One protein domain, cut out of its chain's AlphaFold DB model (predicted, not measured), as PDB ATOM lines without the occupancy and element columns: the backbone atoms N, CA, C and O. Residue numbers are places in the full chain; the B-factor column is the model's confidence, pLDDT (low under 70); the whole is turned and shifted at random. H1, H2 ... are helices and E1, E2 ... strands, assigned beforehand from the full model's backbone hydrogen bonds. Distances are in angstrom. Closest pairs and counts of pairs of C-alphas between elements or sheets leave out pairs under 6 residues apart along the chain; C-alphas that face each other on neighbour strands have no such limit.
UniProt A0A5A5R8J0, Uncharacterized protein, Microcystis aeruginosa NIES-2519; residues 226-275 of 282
ATOM      1  N   SER A 226     -15.732 -26.495 -38.220       80.00
ATOM      2  CA  SER A 226     -16.292 -27.606 -39.004       80.00
ATOM      3  C   SER A 226     -17.369 -28.350 -38.205       80.00
ATOM      4  O   SER A 226     -18.501 -28.444 -38.661       80.00
ATOM      5  N   GLU A 227     -17.059 -28.786 -36.977       81.44
ATOM      6  CA  GLU A 227     -18.024 -29.501 -36.122       81.44
ATOM      7  C   GLU A 227     -19.253 -28.634 -35.805       81.44
ATOM      8  O   GLU A 227     -20.378 -29.130 -35.777       81.44
ATOM      9  N   LEU A 228     -19.067 -27.325 -35.599       83.75
ATOM     10  CA  LEU A 228     -20.178 -26.402 -35.362       83.75
ATOM     11  C   LEU A 228     -21.002 -26.124 -36.632       83.75
ATOM     12  O   LEU A 228     -22.212 -25.918 -36.541       83.75
ATOM     13  N   SER A 229     -20.364 -26.149 -37.809       83.56
ATOM     14  CA  SER A 229     -21.035 -26.034 -39.109       83.56
ATOM     15  C   SER A 229     -21.986 -27.203 -39.343       83.56
ATOM     16  O   SER A 229     -23.158 -26.981 -39.653       83.56
ATOM     17  N   GLU A 230     -21.504 -28.425 -39.108       78.50
ATOM     18  CA  GLU A 230     -22.292 -29.657 -39.186       78.50
ATOM     19  C   GLU A 230     -23.418 -29.657 -38.139       78.50
ATOM     20  O   GLU A 230     -24.581 -29.871 -38.476       78.50
ATOM     21  N   LYS A 231     -23.104 -29.321 -36.879       81.12
ATOM     22  CA  LYS A 231     -24.062 -29.355 -35.760       81.12
ATOM     23  C   LYS A 231     -25.232 -28.376 -35.895       81.12
ATOM     24  O   LYS A 231     -26.323 -28.674 -35.414       81.12
ATOM     25  N   LEU A 232     -25.008 -27.195 -36.475       81.25
ATOM     26  CA  LEU A 232     -26.038 -26.154 -36.602       81.25
ATOM     27  C   LEU A 232     -26.631 -26.047 -38.013       81.25
ATOM     28  O   LEU A 232     -27.521 -25.226 -38.223       81.25
ATOM     29  N   ASN A 233     -26.146 -26.842 -38.974       81.31
ATOM     30  CA  ASN A 233     -26.473 -26.725 -40.399       81.31
ATOM     31  C   ASN A 233     -26.246 -25.296 -40.953       81.31
ATOM     32  O   ASN A 233     -27.028 -24.756 -41.737       81.31
ATOM     33  N   ILE A 234     -25.160 -24.656 -40.509       82.44
ATOM     34  CA  ILE A 234     -24.729 -23.318 -40.936       82.44
ATOM     35  C   ILE A 234     -23.429 -23.490 -41.714       82.44
ATOM     36  O   ILE A 234     -22.537 -24.187 -41.242       82.44
ATOM     37  N   SER A 235     -23.263 -22.844 -42.874       85.81
ATOM     38  CA  SER A 235     -22.023 -23.003 -43.654       85.81
ATOM     39  C   SER A 235     -20.780 -22.624 -42.833       85.81
ATOM     40  O   SER A 235     -20.752 -21.577 -42.180       85.81
ATOM     41  N   LYS A 236     -19.714 -23.425 -42.920       87.38
ATOM     42  CA  LYS A 236     -18.429 -23.150 -42.259       87.38
ATOM     43  C   LYS A 236     -17.903 -21.744 -42.572       87.38
ATOM     44  O   LYS A 236     -17.479 -21.036 -41.662       87.38
ATOM     45  N   SER A 237     -18.046 -21.296 -43.823       83.06
ATOM     46  CA  SER A 237     -17.662 -19.941 -44.255       83.06
ATOM     47  C   SER A 237     -18.429 -18.829 -43.524       83.06
ATOM     48  O   SER A 237     -17.925 -17.719 -43.354       83.06
ATOM     49  N   THR A 238     -19.657 -19.111 -43.083       82.94
ATOM     50  CA  THR A 238     -20.489 -18.194 -42.303       82.94
ATOM     51  C   THR A 238     -19.955 -18.085 -40.873       82.94
ATOM     52  O   THR A 238     -19.759 -16.973 -40.387       82.94
ATOM     53  N   ILE A 239     -19.631 -19.217 -40.240       85.69
ATOM     54  CA  ILE A 239     -19.051 -19.269 -38.885       85.69
ATOM     55  C   ILE A 239     -17.649 -18.639 -38.863       85.69
ATOM     56  O   ILE A 239     -17.323 -17.885 -37.948       85.69
ATOM     57  N   GLU A 240     -16.834 -18.856 -39.898       88.00
ATOM     58  CA  GLU A 240     -15.526 -18.204 -40.064       88.00
ATOM     59  C   GLU A 240     -15.643 -16.680 -40.181       88.00
ATOM     60  O   GLU A 240     -14.902 -15.955 -39.515       88.00
ATOM     61  N   LYS A 241     -16.617 -16.175 -40.950       86.25
ATOM     62  CA  LYS A 241     -16.919 -14.735 -41.005       86.25
ATOM     63  C   LYS A 241     -17.352 -14.202 -39.641       86.25
ATOM     64  O   LYS A 241     -16.946 -13.104 -39.273       86.25
ATOM     65  N   TRP A 242     -18.152 -14.949 -38.882       86.94
ATOM     66  CA  TRP A 242     -18.586 -14.536 -37.544       86.94
ATOM     67  C   TRP A 242     -17.416 -14.473 -36.561       86.94
ATOM     68  O   TRP A 242     -17.218 -13.445 -35.916       86.94
ATOM     69  N   LYS A 243     -16.578 -15.511 -36.547       87.31
ATOM     70  CA  LYS A 243     -15.332 -15.573 -35.780       87.31
ATOM     71  C   LYS A 243     -14.409 -14.387 -36.071       87.31
ATOM     72  O   LYS A 243     -13.997 -13.690 -35.148       87.31
ATOM     73  N   ALA A 244     -14.143 -14.114 -37.350       84.88
ATOM     74  CA  ALA A 244     -13.273 -13.015 -37.766       84.88
ATOM     75  C   ALA A 244     -13.804 -11.638 -37.327       84.88
ATOM     76  O   ALA A 244     -13.022 -10.765 -36.961       84.88
ATOM     77  N   ARG A 245     -15.127 -11.431 -37.324       82.75
ATOM     78  CA  ARG A 245     -15.743 -10.170 -36.876       82.75
ATOM     79  C   ARG A 245     -15.633  -9.973 -35.361       82.75
ATOM     80  O   ARG A 245     -15.265  -8.883 -34.931       82.75
ATOM     81  N   ILE A 246     -15.842 -11.024 -34.567       82.31
ATOM     82  CA  ILE A 246     -15.652 -10.985 -33.103       82.31
ATOM     83  C   ILE A 246     -14.188 -10.717 -32.749       82.31
ATOM     84  O   ILE A 246     -13.910  -9.894 -31.883       82.31
ATOM     85  N   GLN A 247     -13.245 -11.341 -33.460       80.94
ATOM     86  CA  GLN A 247     -11.809 -11.092 -33.282       80.94
ATOM     87  C   GLN A 247     -11.400  -9.646 -33.620       80.94
ATOM     88  O   GLN A 247     -10.404  -9.159 -33.093       80.94
ATOM     89  N   ARG A 248     -12.186  -8.931 -34.440       82.25
ATOM     90  CA  ARG A 248     -12.049  -7.481 -34.682       82.25
ATOM     91  C   ARG A 248     -12.819  -6.604 -33.681       82.25
ATOM     92  O   ARG A 248     -12.844  -5.387 -33.845       82.25
ATOM     93  N   GLY A 249     -13.461  -7.189 -32.669       78.69
ATOM     94  CA  GLY A 249     -14.276  -6.476 -31.680       78.69
ATOM     95  C   GLY A 249     -15.630  -5.979 -32.205       78.69
ATOM     96  O   GLY A 249     -16.286  -5.180 -31.535       78.69
ATOM     97  N   GLU A 250     -16.074  -6.422 -33.386       77.69
ATOM     98  CA  GLU A 250     -17.372  -6.022 -33.932       77.69
ATOM     99  C   GLU A 250     -18.518  -6.703 -33.176       77.69
ATOM    100  O   GLU A 250     -18.683  -7.922 -33.241       77.69
ATOM    101  N   LYS A 251     -19.383  -5.906 -32.540       74.88
ATOM    102  CA  LYS A 251     -20.695  -6.378 -32.087       74.88
ATOM    103  C   LYS A 251     -21.634  -6.481 -33.287       74.88
ATOM    104  O   LYS A 251     -21.883  -5.486 -33.965       74.88
ATOM    105  N   PHE A 252     -22.161  -7.671 -33.547       78.69
ATOM    106  CA  PHE A 252     -23.201  -7.891 -34.549       78.69
ATOM    107  C   PHE A 252     -24.047  -9.109 -34.165       78.69
ATOM    108  O   PHE A 252     -23.538 -10.053 -33.571       78.69
ATOM    109  N   GLU A 253     -25.311  -9.112 -34.575       74.38
ATOM    110  CA  GLU A 253     -26.195 -10.273 -34.449       74.38
ATOM    111  C   GLU A 253     -26.300 -10.991 -35.803       74.38
ATOM    112  O   GLU A 253     -26.445 -10.328 -36.846       74.38
ATOM    113  N   PRO A 254     -26.203 -12.331 -35.864       77.31
ATOM    114  CA  PRO A 254     -26.244 -13.018 -37.142       77.31
ATOM    115  C   PRO A 254     -27.675 -13.189 -37.656       77.31
ATOM    116  O   PRO A 254     -28.450 -13.969 -37.122       77.31
ATOM    117  N   LYS A 255     -28.015 -12.547 -38.780       70.62
ATOM    118  CA  LYS A 255     -29.365 -12.628 -39.384       70.62
ATOM    119  C   LYS A 255     -29.877 -14.052 -39.662       70.62
ATOM    120  O   LYS A 255     -31.080 -14.256 -39.717       70.62
ATOM    121  N   VAL A 256     -28.971 -15.008 -39.881       68.62
ATOM    122  CA  VAL A 256     -29.299 -16.419 -40.174       68.62
ATOM    123  C   VAL A 256     -29.521 -17.233 -38.891       68.62
ATOM    124  O   VAL A 256     -30.182 -18.263 -38.930       68.62
ATOM    125  N   TYR A 257     -28.987 -16.776 -37.756       74.06
ATOM    126  CA  TYR A 257     -29.150 -17.415 -36.451       74.06
ATOM    127  C   TYR A 257     -28.976 -16.346 -35.350       74.06
ATOM    128  O   TYR A 257     -27.866 -16.172 -34.844       74.06
ATOM    129  N   PRO A 258     -30.032 -15.571 -35.017       72.69
ATOM    130  CA  PRO A 258     -29.895 -14.375 -34.176       72.69
ATOM    131  C   PRO A 258     -29.312 -14.676 -32.791       72.69
ATOM    132  O   PRO A 258     -28.362 -14.024 -32.365       72.69
ATOM    133  N   ASN A 259     -29.786 -15.755 -32.165       76.38
ATOM    134  CA  ASN A 259     -29.425 -16.165 -30.806       76.38
ATOM    135  C   ASN A 259     -28.120 -16.987 -30.753       76.38
ATOM    136  O   ASN A 259     -27.907 -17.783 -29.840       76.38
ATOM    137  N   PHE A 260     -27.254 -16.889 -31.768       80.50
ATOM    138  CA  PHE A 260     -26.050 -17.726 -31.851       80.50
ATOM    139  C   PHE A 260     -25.114 -17.454 -30.669       80.50
ATOM    140  O   PHE A 260     -24.623 -18.391 -30.046       80.50
ATOM    141  N   PHE A 261     -24.935 -16.180 -30.316       78.75
ATOM    142  CA  PHE A 261     -24.069 -15.755 -29.217       78.75
ATOM    143  C   PHE A 261     -24.689 -15.921 -27.824       78.75
ATOM    144  O   PHE A 261     -23.950 -15.867 -26.854       78.75
ATOM    145  N   ASP A 262     -25.991 -16.211 -27.715       75.12
ATOM    146  CA  ASP A 262     -26.632 -16.612 -26.446       75.12
ATOM    147  C   ASP A 262     -26.379 -18.094 -26.108       75.12
ATOM    148  O   ASP A 262     -26.772 -18.603 -25.052       75.12
ATOM    149  N   HIS A 263     -25.820 -18.836 -27.067       75.88
ATOM    150  CA  HIS A 263     -25.629 -20.280 -27.006       75.88
ATOM    151  C   HIS A 263     -24.184 -20.702 -27.272       75.88
ATOM    152  O   HIS A 263     -23.853 -21.855 -26.993       75.88
ATOM    153  N   TRP A 264     -23.331 -19.810 -27.788       81.69
ATOM    154  CA  TRP A 264     -21.978 -20.128 -28.241       81.69
ATOM    155  C   TRP A 264     -20.985 -18.997 -27.964       81.69
ATOM    156  O   TRP A 264     -21.002 -17.951 -28.615       81.69
ATOM    157  N   LEU A 265     -20.048 -19.268 -27.055       84.69
ATOM    158  CA  LEU A 265     -18.897 -18.416 -26.758       84.69
ATOM    159  C   LEU A 265     -17.669 -18.878 -27.545       84.69
ATOM    160  O   LEU A 265     -17.394 -20.074 -27.614       84.69
ATOM    161  N   LEU A 266     -16.916 -17.935 -28.107       83.19
ATOM    162  CA  LEU A 266     -15.588 -18.186 -28.668       83.19
ATOM    163  C   LEU A 266     -14.545 -17.960 -27.567       83.19
ATOM    164  O   LEU A 266     -14.447 -16.843 -27.057       83.19
ATOM    165  N   ASP A 267     -13.772 -18.986 -27.222       80.62
ATOM    166  CA  ASP A 267     -12.684 -18.863 -26.246       80.62
ATOM    167  C   ASP A 267     -11.344 -18.530 -26.943       80.62
ATOM    168  O   ASP A 267     -11.183 -18.573 -28.169       80.62
ATOM    169  N   THR A 268     -10.368 -18.158 -26.125       77.44
ATOM    170  CA  THR A 268      -8.972 -17.845 -26.446       77.44
ATOM    171  C   THR A 268      -8.241 -18.960 -27.201       77.44
ATOM    172  O   THR A 268      -7.352 -18.674 -28.005       77.44
ATOM    173  N   ASP A 269      -8.656 -20.215 -27.018       77.75
ATOM    174  CA  ASP A 269      -8.147 -21.396 -27.725       77.75
ATOM    175  C   ASP A 269      -8.678 -21.538 -29.164       77.75
ATOM    176  O   ASP A 269      -8.354 -22.502 -29.860       77.75
ATOM    177  N   ASN A 270      -9.458 -20.556 -29.635       81.81
ATOM    178  CA  ASN A 270     -10.078 -20.510 -30.952       81.81
ATOM    179  C   ASN A 270     -11.233 -21.514 -31.183       81.81
ATOM    180  O   ASN A 270     -11.680 -21.629 -32.336       81.81
ATOM    181  N   LEU A 271     -11.753 -22.175 -30.145       85.06
ATOM    182  CA  LEU A 271     -12.903 -23.083 -30.214       85.06
ATOM    183  C   LEU A 271     -14.200 -22.443 -29.693       85.06
ATOM    184  O   LEU A 271     -14.201 -21.458 -28.952       85.06
ATOM    185  N   TRP A 272     -15.329 -23.021 -30.105       84.94
ATOM    186  CA  TRP A 272     -16.665 -22.608 -29.682       84.94
ATOM    187  C   TRP A 272     -17.193 -23.478 -28.548       84.94
ATOM    188  O   TRP A 272     -17.194 -24.706 -28.634       84.94
ATOM    189  N   TYR A 273     -17.723 -22.843 -27.513       83.88
ATOM    190  CA  TYR A 273     -18.216 -23.498 -26.313       83.88
ATOM    191  C   TYR A 273     -19.714 -23.272 -26.138       83.88
ATOM    192  O   TYR A 273     -20.154 -22.123 -26.193       83.88
ATOM    193  N   PRO A 274     -20.507 -24.332 -25.889       78.44
ATOM    194  CA  PRO A 274     -21.931 -24.175 -25.647       78.44
ATOM    195  C   PRO A 274     -22.150 -23.438 -24.322       78.44
ATOM    196  O   PRO A 274     -21.664 -23.871 -23.269       78.44
ATOM    197  N   GLU A 275     -22.905 -22.343 -24.358       69.19
ATOM    198  CA  GLU A 275     -23.165 -21.474 -23.208       69.19
ATOM    199  C   GLU A 275     -24.232 -22.064 -22.266       69.19
ATOM    200  O   GLU A 275     -25.316 -21.540 -22.024       69.19
TER     201      GLU A 275
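Overview. This is residues 226 to 275 of the 282 residues of an uncharacterized protein of Microcystis aeruginosa NIES-2519 (UniProt A0A5A5R8J0). Two helices, H1 and H2, meet at a corner as an L, and a small two-stranded hairpin, E1 and E2, is set near both of them. The end of H2 is joined to the hairpin by a wide loop, residues 248 to 263, with no named element. The hairpin comes near the helices at few points, E2 towards H1 and E1 towards H2. The printed part has 50 residues with two named helices and then two named strands, in the order H1, H2, E1, E2; the sheet, E1 - E2, is antiparallel, and the class is mixed, helices and strands. The whole is compact, with a radius of gyration of the C-alphas of 10.1 A, and rounded, spanning 25 by 25 by 20 A.

Arrangement. The sheet pairs E1, residues 264 to 266, with E2, residues 272 to 274. They are a hairpin, antiparallel, with 147 degrees between their directions. N 265 and O 273, 3.0 A apart, and N 273 and O 265, 2.8 A apart, are within hydrogen-bond range. C-alphas 266 and 272 face each other at 4.7 A. H2, residues 236 to 247, has its closest C-alpha pair with E1 at Lys 243 and Leu 266, 7.6 A apart. H2 and E2 are apart. H1, residues 226 to 232, has its closest C-alpha pair with E2 at Leu 228 and Trp 272, 7.7 A apart. H1 and E1 are apart. H1 and H2 touch only at the corner by their link, H2 with residues 236 to 239 alone, and their closest C-alphas are those of Ser 229 and Lys 236, 5.0 A apart. Their lines are about perpendicular, at 79 degrees. In H1 and H2 every O i to N i+4 pair is within hydrogen-bond range.

Along the chain. E1, Trp 264 to Leu 266, measures 6.7 A from first to last C-alpha, and E2, Trp 272 to Pro 274, measures 6.8 A. H2 measures 16.4 A, from C-alpha 236 at (-18.429, -23.150, -42.259) to C-alpha 247 at (-11.809, -11.092, -33.282). H1 measures 10.1 A and begins with C-alpha 226 at (-16.292, -27.606, -39.004). E2 ends with C-alpha 274 at (-21.931, -24.175, -25.647).

Size, cuts and confidence. The two C-alphas farthest apart are those of Lys 255 and Asp 269, 25.7 A. The printed part has no cut. The link from H2 to E1, 16 residues, is long; those from H1 to H2 and from E1 to E2 are tight. The mean pLDDT of the printed part is 80.5, and residues 256 and 275 of this model are under 70.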